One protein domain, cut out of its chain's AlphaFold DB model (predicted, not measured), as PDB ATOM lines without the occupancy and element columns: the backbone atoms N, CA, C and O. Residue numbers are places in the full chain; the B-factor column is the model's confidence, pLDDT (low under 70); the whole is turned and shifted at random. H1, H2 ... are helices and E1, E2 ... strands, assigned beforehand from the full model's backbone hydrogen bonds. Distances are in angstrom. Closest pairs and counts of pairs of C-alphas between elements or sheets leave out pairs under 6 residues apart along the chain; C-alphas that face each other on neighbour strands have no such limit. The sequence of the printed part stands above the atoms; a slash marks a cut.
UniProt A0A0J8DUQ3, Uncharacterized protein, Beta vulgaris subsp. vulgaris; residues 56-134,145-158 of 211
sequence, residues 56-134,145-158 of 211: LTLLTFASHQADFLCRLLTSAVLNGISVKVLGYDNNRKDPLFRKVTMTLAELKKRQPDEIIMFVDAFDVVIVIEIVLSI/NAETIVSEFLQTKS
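Overview. This is residues 56 to 134 and 145 to 158 of the 211 residues of an uncharacterized protein of Beta vulgaris subsp. vulgaris (UniProt A0A0J8DUQ3). A small, twisted sheet of three parallel strands, in the order E2 E1 E3, is the core between helices: H1 and H3 cover one face and H2 the other, as three layers. From the end of E3 an unnamed stretch, residues 121 to 134, runs away to the cut. The 93 printed residues hold three named helices and three named strands, in the order E1 H1 E2 H2 E3 H3, class mixed. The whole is only just compact, close to loose, with a radius of gyration of the C-alphas of 14.4 A, and only just flat, spanning 47 by 31 by 17 A.

Along the chain. E1, residues 56 to 61, begins at C-alpha 56 (121.579, 136.592, 119.364) and measures 16.7 A. E2 is residues 82 to 86, and E3, residues 114 to 120, measures 19.4 A. H1 is residues 67 to 78, 16.5 A; H2 is 98 to 107, 14.1 A; H3, 146 to 155, 14.3 A, ends at C-alpha 155 (129.753, 125.856, 126.071).

Arrangement. E1 is parallel to E3, with N 59 and O 117 at 2.7 A, and to E2, with N 84 and O 58 at 2.8 A. E1, H1, E2 form a strand-helix-strand unit, two parallel neighbours joined through a helix; E2, H2, E3 form a split one, with E1 between. Both crossovers are right-handed. H1 runs along the strands at a height of 9.8 A over the sheet, its closest C-alphas to E2 being Leu 73 and Val 83, 6.9 A. H2 also runs along them, with Phe 61 and Lys 99 the closest C-alphas to E1, 5.8 A. H3 runs across them, at 75 degrees to E3 on the local plane; the closest C-alphas of these two are Ile 115 and Val 150, 7.3 A. The three helices are apart from one another. In H1, H2 and H3 every O i to N i+4 pair is within hydrogen-bond range.

Size, cuts and confidence. The C-alphas farthest apart, of Arg 92 and Ile 134, are 47.9 A apart. Residues 135 to 144 are not printed, a gap of 17.1 A between C-alphas 134 and 145. The link E2 to H2 is long. Residues 91 to 93 and 128 to 134 have pLDDT under 70.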
ATOM      1  N   LEU A  56     121.723 135.999 118.033       90.56
ATOM      2  CA  LEU A  56     121.579 136.592 119.364       90.56
ATOM      3  C   LEU A  56     120.659 137.814 119.307       90.56
ATOM      4  O   LEU A  56     120.975 138.804 118.640       90.56
ATOM      5  N   THR A  57     119.578 137.788 120.085       92.62
ATOM      6  CA  THR A  57     118.756 138.974 120.352       92.62
ATOM      7  C   THR A  57     118.814 139.345 121.824       92.62
ATOM      8  O   THR A  57     118.500 138.546 122.707       92.62
ATOM      9  N   LEU A  58     119.144 140.609 122.085       94.62
ATOM     10  CA  LEU A  58     119.065 141.200 123.409       94.62
ATOM     11  C   LEU A  58     117.662 141.765 123.637       94.62
ATOM     12  O   LEU A  58     117.215 142.669 122.933       94.62
ATOM     13  N   LEU A  59     116.965 141.254 124.643       96.19
ATOM     14  CA  LEU A  59     115.738 141.835 125.171       96.19
ATOM     15  C   LEU A  59     116.063 142.698 126.385       96.19
ATOM     16  O   LEU A  59     116.842 142.319 127.255       96.19
ATOM     17  N   THR A  60     115.423 143.853 126.474       95.44
ATOM     18  CA  THR A  60     115.484 144.681 127.676       95.44
ATOM     19  C   THR A  60     114.129 145.307 127.949       95.44
ATOM     20  O   THR A  60     113.313 145.445 127.039       95.44
ATOM     21  N   PHE A  61     113.859 145.673 129.196       93.88
ATOM     22  CA  PHE A  61     112.630 146.360 129.575       93.88
ATOM     23  C   PHE A  61     112.945 147.788 130.009       93.88
ATOM     24  O   PHE A  61     113.677 147.997 130.974       93.88
ATOM     25  N   ALA A  62     112.341 148.765 129.337       93.06
ATOM     26  CA  ALA A  62     112.436 150.168 129.713       93.06
ATOM     27  C   ALA A  62     111.082 150.839 129.516       93.06
ATOM     28  O   ALA A  62     110.541 150.828 128.415       93.06
ATOM     29  N   SER A  63     110.551 151.453 130.572       90.56
ATOM     30  CA  SER A  63     109.269 152.162 130.502       90.56
ATOM     31  C   SER A  63     109.371 153.525 129.826       90.56
ATOM     32  O   SER A  63     108.392 154.012 129.285       90.56
ATOM     33  N   HIS A  64     110.544 154.150 129.836       89.44
ATOM     34  CA  HIS A  64     110.738 155.511 129.351       89.44
ATOM     35  C   HIS A  64     112.165 155.711 128.850       89.44
ATOM     36  O   HIS A  64     113.059 154.899 129.111       89.44
ATOM     37  N   GLN A  65     112.381 156.823 128.153       88.12
ATOM     38  CA  GLN A  65     113.720 157.266 127.794       88.12
ATOM     39  C   GLN A  65     114.505 157.706 129.031       88.12
ATOM     40  O   GLN A  65     114.054 158.559 129.794       88.12
ATOM     41  N   ALA A  66     115.713 157.172 129.179       87.94
ATOM     42  CA  ALA A  66     116.690 157.632 130.155       87.94
ATOM     43  C   ALA A  66     118.097 157.527 129.561       87.94
ATOM     44  O   ALA A  66     118.356 156.660 128.725       87.94
ATOM     45  N   ASP A  67     119.022 158.360 130.039       91.69
ATOM     46  CA  ASP A  67     120.420 158.355 129.586       91.69
ATOM     47  C   ASP A  67     121.065 156.973 129.704       91.69
ATOM     48  O   ASP A  67     121.858 156.568 128.855       91.69
ATOM     49  N   PHE A  68     120.698 156.213 130.734       92.12
ATOM     50  CA  PHE A  68     121.218 154.870 130.940       92.12
ATOM     51  C   PHE A  68     120.742 153.859 129.889       92.12
ATOM     52  O   PHE A  68     121.555 153.064 129.422       92.12
ATOM     53  N   LEU A  69     119.488 153.951 129.427       93.69
ATOM     54  CA  LEU A  69     119.018 153.138 128.299       93.69
ATOM     55  C   LEU A  69     119.831 153.458 127.039       93.69
ATOM     56  O   LEU A  69     120.242 152.551 126.319       93.69
ATOM     57  N   CYS A  70     120.123 154.739 126.788       94.94
ATOM     58  CA  CYS A  70     120.970 155.141 125.664       94.94
ATOM     59  C   CYS A  70     122.381 154.539 125.765       94.94
ATOM     60  O   CYS A  70     122.943 154.149 124.740       94.94
ATOM     61  N   ARG A  71     122.950 154.415 126.974       94.88
ATOM     62  CA  ARG A  71     124.255 153.761 127.191       94.88
ATOM     63  C   ARG A  71     124.210 152.274 126.853       94.88
ATOM     64  O   ARG A  71     125.090 151.816 126.125       94.88
ATOM     65  N   LEU A  72     123.177 151.553 127.297       94.25
ATOM     66  CA  LEU A  72     122.969 150.153 126.921       94.25
ATOM     67  C   LEU A  72     122.884 150.011 125.397       94.25
ATOM     68  O   LEU A  72     123.672 149.270 124.812       94.25
ATOM     69  N   LEU A  73     121.988 150.765 124.749       95.31
ATOM     70  CA  LEU A  73     121.785 150.710 123.298       95.31
ATOM     71  C   LEU A  73     123.067 151.028 122.522       95.31
ATOM     72  O   LEU A  73     123.412 150.311 121.587       95.31
ATOM     73  N   THR A  74     123.797 152.064 122.938       92.75
ATOM     74  CA  THR A  74     125.072 152.442 122.314       92.75
ATOM     75  C   THR A  74     126.088 151.316 122.449       92.75
ATOM     76  O   THR A  74     126.690 150.918 121.456       92.75
ATOM     77  N   SER A  75     126.249 150.755 123.652       90.25
ATOM     78  CA  SER A  75     127.169 149.637 123.863       90.25
ATOM     79  C   SER A  75     126.771 148.405 123.046       90.25
ATOM     80  O   SER A  75     127.626 147.807 122.408       90.25
ATOM     81  N   ALA A  76     125.485 148.068 122.952       91.38
ATOM     82  CA  ALA A  76     125.024 146.931 122.162       91.38
ATOM     83  C   ALA A  76     125.279 147.104 120.660       91.38
ATOM     84  O   ALA A  76     125.801 146.191 120.023       91.38
ATOM     85  N   VAL A  77     124.995 148.291 120.111       89.31
ATOM     86  CA  VAL A  77     125.264 148.607 118.699       89.31
ATOM     87  C   VAL A  77     126.757 148.512 118.390       89.31
ATOM     88  O   VAL A  77     127.126 147.912 117.384       89.31
ATOM     89  N   LEU A  78     127.620 149.036 119.268       86.19
ATOM     90  CA  LEU A  78     129.077 148.931 119.114       86.19
ATOM     91  C   LEU A  78     129.580 147.478 119.149       86.19
ATOM     92  O   LEU A  78     130.622 147.183 118.579       86.19
ATOM     93  N   ASN A  79     128.830 146.574 119.782       83.12
ATOM     94  CA  ASN A  79     129.132 145.145 119.856       83.12
ATOM     95  C   ASN A  79     128.423 144.311 118.768       83.12
ATOM     96  O   ASN A  79     128.540 143.086 118.765       83.12
ATOM     97  N   GLY A  80     127.681 144.944 117.849       85.69
ATOM     98  CA  GLY A  80     126.927 144.247 116.804       85.69
ATOM     99  C   GLY A  80     125.727 143.444 117.325       85.69
ATOM    100  O   GLY A  80     125.305 142.491 116.678       85.69
ATOM    101  N   ILE A  81     125.181 143.801 118.492       88.44
ATOM    102  CA  ILE A  81     124.068 143.094 119.138       88.44
ATOM    103  C   ILE A  81     122.752 143.827 118.857       88.44
ATOM    104  O   ILE A  81     122.605 145.016 119.147       88.44
ATOM    105  N   SER A  82     121.765 143.098 118.328       90.25
ATOM    106  CA  SER A  82     120.408 143.611 118.121       90.25
ATOM    107  C   SER A  82     119.663 143.720 119.450       90.25
ATOM    108  O   SER A  82     119.557 142.737 120.185       90.25
ATOM    109  N   VAL A  83     119.118 144.904 119.748       94.50
ATOM    110  CA  VAL A  83     118.355 145.165 120.977       94.50
ATOM    111  C   VAL A  83     116.880 145.369 120.669       94.50
ATOM    112  O   VAL A  83     116.511 146.222 119.863       94.50
ATOM    113  N   LYS A  84     116.018 144.658 121.394       95.75
ATOM    114  CA  LYS A  84     114.584 144.924 121.456       95.75
ATOM    115  C   LYS A  84     114.198 145.439 122.837       95.75
ATOM    116  O   LYS A  84     114.234 144.710 123.828       95.75
ATOM    117  N   VAL A  85     113.771 146.696 122.871       95.56
ATOM    118  CA  VAL A  85     113.244 147.346 124.074       95.56
ATOM    119  C   VAL A  85     111.756 147.024 124.217       95.56
ATOM    120  O   VAL A  85     110.962 147.247 123.302       95.56
ATOM    121  N   LEU A  86     111.377 146.489 125.371       94.44
ATOM    122  CA  LEU A  86     110.012 146.143 125.748       94.44
ATOM    123  C   LEU A  86     109.447 147.187 126.710       94.44
ATOM    124  O   LEU A  86     110.171 147.742 127.534       94.44
ATOM    125  N   GLY A  87     108.133 147.406 126.637       90.69
ATOM    126  CA  GLY A  87     107.414 148.246 127.599       90.69
ATOM    127  C   GLY A  87     107.628 149.749 127.452       90.69
ATOM    128  O   GLY A  87     107.202 150.482 128.334       90.69
ATOM    129  N   TYR A  88     108.238 150.204 126.356       89.25
ATOM    130  CA  TYR A  88     108.509 151.619 126.127       89.25
ATOM    131  C   TYR A  88     107.212 152.413 125.926       89.25
ATOM    132  O   TYR A  88     106.592 152.361 124.862       89.25
ATOM    133  N   ASP A  89     106.808 153.140 126.965       83.50
ATOM    134  CA  ASP A  89     105.663 154.043 126.995       83.50
ATOM    135  C   ASP A  89     106.000 155.230 127.906       83.50
ATOM    136  O   ASP A  89     105.807 155.189 129.123       83.50
ATOM    137  N   ASN A  90     106.476 156.322 127.295       71.75
ATOM    138  CA  ASN A  90     106.910 157.545 127.981       71.75
ATOM    139  C   ASN A  90     105.857 158.164 128.924       71.75
ATOM    140  O   ASN A  90     106.191 159.058 129.699       71.75
ATOM    141  N   ASN A  91     104.604 157.703 128.881       69.00
ATOM    142  CA  ASN A  91     103.510 158.210 129.700       69.00
ATOM    143  C   ASN A  91     103.139 157.297 130.882       69.00
ATOM    144  O   ASN A  91     102.217 157.631 131.631       69.00
ATOM    145  N   ARG A  92     103.820 156.158 131.087       69.12
ATOM    146  CA  ARG A  92     103.502 155.214 132.169       69.12
ATOM    147  C   ARG A  92     104.725 154.780 132.965       69.12
ATOM    148  O   ARG A  92     105.635 154.125 132.471       69.12
ATOM    149  N   LYS A  93     104.683 155.047 134.272       65.94
ATOM    150  CA  LYS A  93     105.528 154.341 135.240       65.94
ATOM    151  C   LYS A  93     104.930 152.961 135.476       65.94
ATOM    152  O   LYS A  93     104.063 152.789 136.329       65.94
ATOM    153  N   ASP A  94     105.353 151.999 134.672       70.31
ATOM    154  CA  ASP A  94     104.932 150.617 134.850       70.31
ATOM    155  C   ASP A  94     105.588 149.967 136.078       70.31
ATOM    156  O   ASP A  94     106.750 150.250 136.381       70.31
ATOM    157  N   PRO A  95     104.874 149.072 136.784       75.44
ATOM    158  CA  PRO A  95     105.462 148.292 137.863       75.44
ATOM    159  C   PRO A  95     106.546 147.353 137.317       75.44
ATOM    160  O   PRO A  95     106.372 146.750 136.256       75.44
ATOM    161  N   LEU A  96     107.626 147.165 138.084       73.94
ATOM    162  CA  LEU A  96     108.771 146.318 137.711       73.94
ATOM    163  C   LEU A  96     108.357 144.903 137.276       73.94
ATOM    164  O   LEU A  96     108.933 144.351 136.344       73.94
ATOM    165  N   PHE A  97     107.311 144.335 137.881       80.19
ATOM    166  CA  PHE A  97     106.800 143.001 137.546       80.19
ATOM    167  C   PHE A  97     106.292 142.870 136.102       80.19
ATOM    168  O   PHE A  97     106.279 141.766 135.559       80.19
ATOM    169  N   ARG A  98     105.928 143.979 135.440       87.00
ATOM    170  CA  ARG A  98     105.487 143.964 134.037       87.00
ATOM    171  C   ARG A  98     106.593 143.472 133.098       87.00
ATOM    172  O   ARG A  98     106.267 142.910 132.051       87.00
ATOM    173  N   LYS A  99     107.869 143.598 133.499       89.19
ATOM    174  CA  LYS A  99     109.012 143.069 132.746       89.19
ATOM    175  C   LYS A  99     108.878 141.569 132.499       89.19
ATOM    176  O   LYS A  99     109.013 141.138 131.365       89.19
ATOM    177  N   VAL A 100     108.484 140.794 133.514       90.75
ATOM    178  CA  VAL A 100     108.331 139.335 133.395       90.75
ATOM    179  C   VAL A 100     107.246 138.988 132.379       90.75
ATOM    180  O   VAL A 100     107.487 138.225 131.448       90.75
ATOM    181  N   THR A 101     106.063 139.593 132.507       91.00
ATOM    182  CA  THR A 101     104.930 139.302 131.619       91.00
ATOM    183  C   THR A 101     105.209 139.712 130.174       91.00
ATOM    184  O   THR A 101     104.848 138.985 129.248       91.00
ATOM    185  N   MET A 102     105.856 140.861 129.958       92.06
ATOM    186  CA  MET A 102     106.201 141.330 128.614       92.06
ATOM    187  C   MET A 102     107.310 140.506 127.977       92.06
ATOM    188  O   MET A 102     107.185 140.151 126.808       92.06
ATOM    189  N   THR A 103     108.347 140.161 128.740       91.56
ATOM    190  CA  THR A 103     109.401 139.263 128.275       91.56
ATOM    191  C   THR A 103     108.806 137.908 127.915       91.56
ATOM    192  O   THR A 103     109.001 137.453 126.797       91.56
ATOM    193  N   LEU A 104     107.965 137.312 128.766       92.06
ATOM    194  CA  LEU A 104     107.302 136.043 128.455       92.06
ATOM    195  C   LEU A 104     106.433 136.123 127.188       92.06
ATOM    196  O   LEU A 104     106.456 135.217 126.358       92.06
ATOM    197  N   ALA A 105     105.668 137.203 127.017       93.12
ATOM    198  CA  ALA A 105     104.863 137.412 125.815       93.12
ATOM    199  C   ALA A 105     105.720 137.586 124.552       93.12
ATOM    200  O   ALA A 105     105.282 137.229 123.460       93.12
ATOM    201  N   GLU A 106     106.919 138.149 124.688       93.50
ATOM    202  CA  GLU A 106     107.866 138.305 123.594       93.50
ATOM    203  C   GLU A 106     108.564 136.989 123.241       93.50
ATOM    204  O   GLU A 106     108.637 136.653 122.062       93.50
ATOM    205  N   LEU A 107     108.995 136.222 124.244       90.69
ATOM    206  CA  LEU A 107     109.637 134.915 124.081       90.69
ATOM    207  C   LEU A 107     108.735 133.922 123.337       90.69
ATOM    208  O   LEU A 107     109.197 133.209 122.455       90.69
ATOM    209  N   LYS A 108     107.418 133.955 123.584       91.56
ATOM    210  CA  LYS A 108     106.425 133.126 122.869       91.56
ATOM    211  C   LYS A 108     106.361 133.350 121.352       91.56
ATOM    212  O   LYS A 108     105.725 132.563 120.659       91.56
ATOM    213  N   LYS A 109     106.946 134.434 120.835       91.50
ATOM    214  CA  LYS A 109     106.958 134.763 119.399       91.50
ATOM    215  C   LYS A 109     108.250 134.329 118.705       91.50
ATOM    216  O   LYS A 109     108.378 134.570 117.505       91.50
ATOM    217  N   ARG A 110     109.231 133.812 119.452       85.75
ATOM    218  CA  ARG A 110     110.588 133.565 118.952       85.75
ATOM    219  C   ARG A 110     110.742 132.175 118.363       85.75
ATOM    220  O   ARG A 110     109.947 131.279 118.643       85.75
ATOM    221  N   GLN A 111     111.730 132.054 117.482       81.12
ATOM    222  CA  GLN A 111     112.061 130.787 116.852       81.12
ATOM    223  C   GLN A 111     112.933 129.951 117.799       81.12
ATOM    224  O   GLN A 111     113.642 130.527 118.627       81.12
ATOM    225  N   PRO A 112     112.878 128.612 117.700       79.38
ATOM    226  CA  PRO A 112     113.632 127.730 118.588       79.38
ATOM    227  C   PRO A 112     115.161 127.897 118.524       79.38
ATOM    228  O   PRO A 112     115.873 127.645 119.489       79.38
ATOM    229  N   ASP A 113     115.669 128.330 117.375       84.31
ATOM    230  CA  ASP A 113     117.090 128.453 117.045       84.31
ATOM    231  C   ASP A 113     117.691 129.830 117.388       84.31
ATOM    232  O   ASP A 113     118.838 130.115 117.041       84.31
ATOM    233  N   GLU A 114     116.936 130.693 118.070       88.56
ATOM    234  CA  GLU A 114     117.390 132.011 118.517       88.56
ATOM    235  C   GLU A 114     117.880 131.951 119.973       88.56
ATOM    236  O   GLU A 114     117.187 131.450 120.861       88.56
ATOM    237  N   ILE A 115     119.061 132.516 120.238       92.19
ATOM    238  CA  ILE A 115     119.524 132.769 121.604       92.19
ATOM    239  C   ILE A 115     118.984 134.120 122.047       92.19
ATOM    240  O   ILE A 115     119.203 135.154 121.407       92.19
ATOM    241  N   ILE A 116     118.310 134.116 123.192       94.00
ATOM    242  CA  ILE A 116     117.779 135.324 123.803       94.00
ATOM    243  C   ILE A 116     118.583 135.668 125.048       94.00
ATOM    244  O   ILE A 116     118.669 134.874 125.982       94.00
ATOM    245  N   MET A 117     119.115 136.888 125.085       94.56
ATOM    246  CA  MET A 117     119.703 137.480 126.285       94.56
ATOM    247  C   MET A 117     118.761 138.549 126.827       94.56
ATOM    248  O   MET A 117     118.488 139.531 126.146       94.56
ATOM    249  N   PHE A 118     118.273 138.398 128.051       95.25
ATOM    250  CA  PHE A 118     117.539 139.446 128.749       95.25
ATOM    251  C   PHE A 118     118.468 140.202 129.697       95.25
ATOM    252  O   PHE A 118     119.125 139.572 130.523       95.25
ATOM    253  N   VAL A 119     118.476 141.536 129.614       94.69
ATOM    254  CA  VAL A 119     119.212 142.419 130.534       94.69
ATOM    255  C   VAL A 119     118.337 143.584 130.995       94.69
ATOM    256  O   VAL A 119     117.491 144.074 130.238       94.69
ATOM    257  N   ASP A 120     118.554 144.082 132.208       92.94
ATOM    258  CA  ASP A 120     117.928 145.329 132.658       92.94
ATOM    259  C   ASP A 120     118.449 146.550 131.865       92.94
ATOM    260  O   ASP A 120     119.566 146.570 131.355       92.94
ATOM    261  N   ALA A 121     117.603 147.571 131.700       93.25
ATOM    262  CA  ALA A 121     117.871 148.673 130.771       93.25
ATOM    263  C   ALA A 121     118.726 149.813 131.341       93.25
ATOM    264  O   ALA A 121     119.349 150.553 130.582       93.25
ATOM    265  N   PHE A 122     118.666 150.036 132.656       91.44
ATOM    266  CA  PHE A 122     119.073 151.309 133.263       91.44
ATOM    267  C   PHE A 122     120.393 151.249 134.035       91.44
ATOM    268  O   PHE A 122     120.914 152.283 134.437       91.44
ATOM    269  N   ASP A 123     120.949 150.068 134.247       91.44
ATOM    270  CA  ASP A 123     122.173 149.859 135.020       91.44
ATOM    271  C   ASP A 123     123.103 148.818 134.380       91.44
ATOM    272  O   ASP A 123     124.078 148.388 134.995       91.44
ATOM    273  N   VAL A 124     122.857 148.474 133.112       92.00
ATOM    274  CA  VAL A 124     123.674 147.539 132.335       92.00
ATOM    275  C   VAL A 124     124.375 148.261 131.188       92.00
ATOM    276  O   VAL A 124     123.789 149.072 130.470       92.00
ATOM    277  N   VAL A 125     125.647 147.926 130.992       89.81
ATOM    278  CA  VAL A 125     126.439 148.285 129.813       89.81
ATOM    279  C   VAL A 125     127.098 147.012 129.305       89.81
ATOM    280  O   VAL A 125     127.606 146.222 130.100       89.81
ATOM    281  N   ILE A 126     127.103 146.812 127.991       88.88
ATOM    282  CA  ILE A 126     127.767 145.663 127.381       88.88
ATOM    283  C   ILE A 126     129.238 146.003 127.194       88.88
ATOM    284  O   ILE A 126     129.597 146.853 126.375       88.88
ATOM    285  N   VAL A 127     130.085 145.341 127.973       81.69
ATOM    286  CA  VAL A 127     131.537 145.459 127.888       81.69
ATOM    287  C   VAL A 127     132.065 144.118 127.421       81.69
ATOM    288  O   VAL A 127     131.935 143.128 128.133       81.69
ATOM    289  N   ILE A 128     132.634 144.084 126.222       67.25
ATOM    290  CA  ILE A 128     133.328 142.905 125.709       67.25
ATOM    291  C   ILE A 128     134.687 143.379 125.214       67.25
ATOM    292  O   ILE A 128     134.817 144.496 124.704       67.25
ATOM    293  N   GLU A 129     135.705 142.566 125.475       63.97
ATOM    294  CA  GLU A 129     137.097 142.878 125.186       63.97
ATOM    295  C   GLU A 129     137.262 143.221 123.702       63.97
ATOM    296  O   GLU A 129     136.983 142.411 122.819       63.97
ATOM    297  N   ILE A 130     137.698 144.452 123.421       55.16
ATOM    298  CA  ILE A 130     138.115 144.836 122.076       55.16
ATOM    299  C   ILE A 130     139.464 144.162 121.853       55.16
ATOM    300  O   ILE A 130     140.508 144.699 122.231       55.16
ATOM    301  N   VAL A 131     139.451 142.983 121.239       52.72
ATOM    302  CA  VAL A 131     140.677 142.380 120.724       52.72
ATOM    303  C   VAL A 131     141.094 143.203 119.506       52.72
ATOM    304  O   VAL A 131     140.611 143.009 118.394       52.72
ATOM    305  N   LEU A 132     141.965 144.189 119.729       49.09
ATOM    306  CA  LEU A 132     142.646 144.943 118.678       49.09
ATOM    307  C   LEU A 132     143.634 144.012 117.961       49.09
ATOM    308  O   LEU A 132     144.837 144.032 118.214       49.09
ATOM    309  N   SER A 133     143.136 143.166 117.064       48.34
ATOM    310  CA  SER A 133     143.987 142.466 116.104       48.34
ATOM    311  C   SER A 133     144.508 143.474 115.074       48.34
ATOM    312  O   SER A 133     143.740 144.095 114.338       48.34
ATOM    313  N   ILE A 134     145.834 143.647 115.041       51.81
ATOM    314  CA  ILE A 134     146.570 144.592 114.178       51.81
ATOM    315  C   ILE A 134     146.378 144.321 112.673       51.81
ATOM    316  O   ILE A 134     146.620 145.207 111.857       51.81
ATOM    317  N   ASN A 145     130.951 140.965 118.750       72.19
ATOM    318  CA  ASN A 145     131.108 140.306 120.044       72.19
ATOM    319  C   ASN A 145     129.893 139.448 120.470       72.19
ATOM    320  O   ASN A 145     129.957 138.713 121.457       72.19
ATOM    321  N   ALA A 146     128.798 139.497 119.706       82.62
ATOM    322  CA  ALA A 146     127.692 138.551 119.782       82.62
ATOM    323  C   ALA A 146     128.144 137.087 119.623       82.62
ATOM    324  O   ALA A 146     127.650 136.228 120.347       82.62
ATOM    325  N   GLU A 147     129.097 136.800 118.728       83.81
ATOM    326  CA  GLU A 147     129.582 135.431 118.488       83.81
ATOM    327  C   GLU A 147     130.284 134.854 119.724       83.81
ATOM    328  O   GLU A 147     130.090 133.686 120.063       83.81
ATOM    329  N   THR A 148     131.045 135.684 120.445       84.06
ATOM    330  CA  THR A 148     131.690 135.303 121.710       84.06
ATOM    331  C   THR A 148     130.652 134.952 122.767       84.06
ATOM    332  O   THR A 148     130.728 133.874 123.345       84.06
ATOM    333  N   ILE A 149     129.634 135.801 122.960       87.44
ATOM    334  CA  ILE A 149     128.528 135.525 123.892       87.44
ATOM    335  C   ILE A 149     127.837 134.202 123.542       87.44
ATOM    336  O   ILE A 149     127.594 133.370 124.416       87.44
ATOM    337  N   VAL A 150     127.507 134.003 122.263       89.62
ATOM    338  CA  VAL A 150     126.837 132.789 121.778       89.62
ATOM    339  C   VAL A 150     127.704 131.555 122.029       89.62
ATOM    340  O   VAL A 150     127.205 130.552 122.536       89.62
ATOM    341  N   SER A 151     128.999 131.638 121.726       88.50
ATOM    342  CA  SER A 151     129.975 130.577 121.977       88.50
ATOM    343  C   SER A 151     130.075 130.224 123.462       88.50
ATOM    344  O   SER A 151     129.977 129.049 123.818       88.50
ATOM    345  N   GLU A 152     130.227 131.219 124.338       88.25
ATOM    346  CA  GLU A 152     130.312 131.013 125.787       88.25
ATOM    347  C   GLU A 152     129.037 130.374 126.338       88.25
ATOM    348  O   GLU A 152     129.102 129.414 127.105       88.25
ATOM    349  N   PHE A 153     127.870 130.844 125.894       90.88
ATOM    350  CA  PHE A 153     126.593 130.269 126.289       90.88
ATOM    351  C   PHE A 153     126.451 128.813 125.817       90.88
ATOM    352  O   PHE A 153     126.125 127.939 126.621       90.88
ATOM    353  N   LEU A 154     126.777 128.510 124.557       91.56
ATOM    354  CA  LEU A 154     126.751 127.144 124.017       91.56
ATOM    355  C   LEU A 154     127.671 126.183 124.789       91.56
ATOM    356  O   LEU A 154     127.324 125.017 124.992       91.56
ATOM    357  N   GLN A 155     128.824 126.660 125.267       92.94
ATOM    358  CA  GLN A 155     129.753 125.856 126.071       92.94
ATOM    359  C   GLN A 155     129.170 125.434 127.426       92.94
ATOM    360  O   GLN A 155     129.572 124.398 127.959       92.94
ATOM    361  N   THR A 156     128.197 126.179 127.964       91.38
ATOM    362  CA  THR A 156     127.516 125.812 129.219       91.38
ATOM    363  C   THR A 156     126.639 124.568 129.085       91.38
ATOM    364  O   THR A 156     126.317 123.949 130.100       91.38
ATOM    365  N   LYS A 157     126.243 124.201 127.852       93.50
ATOM    366  CA  LYS A 157     125.305 123.102 127.551       93.50
ATOM    367  C   LYS A 157     123.992 123.188 128.343       93.50
ATOM    368  O   LYS A 157     123.400 122.164 128.671       93.50
ATOM    369  N   SER A 158     123.592 124.404 128.702       90.94
ATOM    370  CA  SER A 158     122.385 124.686 129.472       90.94
ATOM    371  C   SER A 158     121.363 125.375 128.578       90.94
ATOM    372  O   SER A 158     121.721 126.260 127.806       90.94
TER     373      SER A 158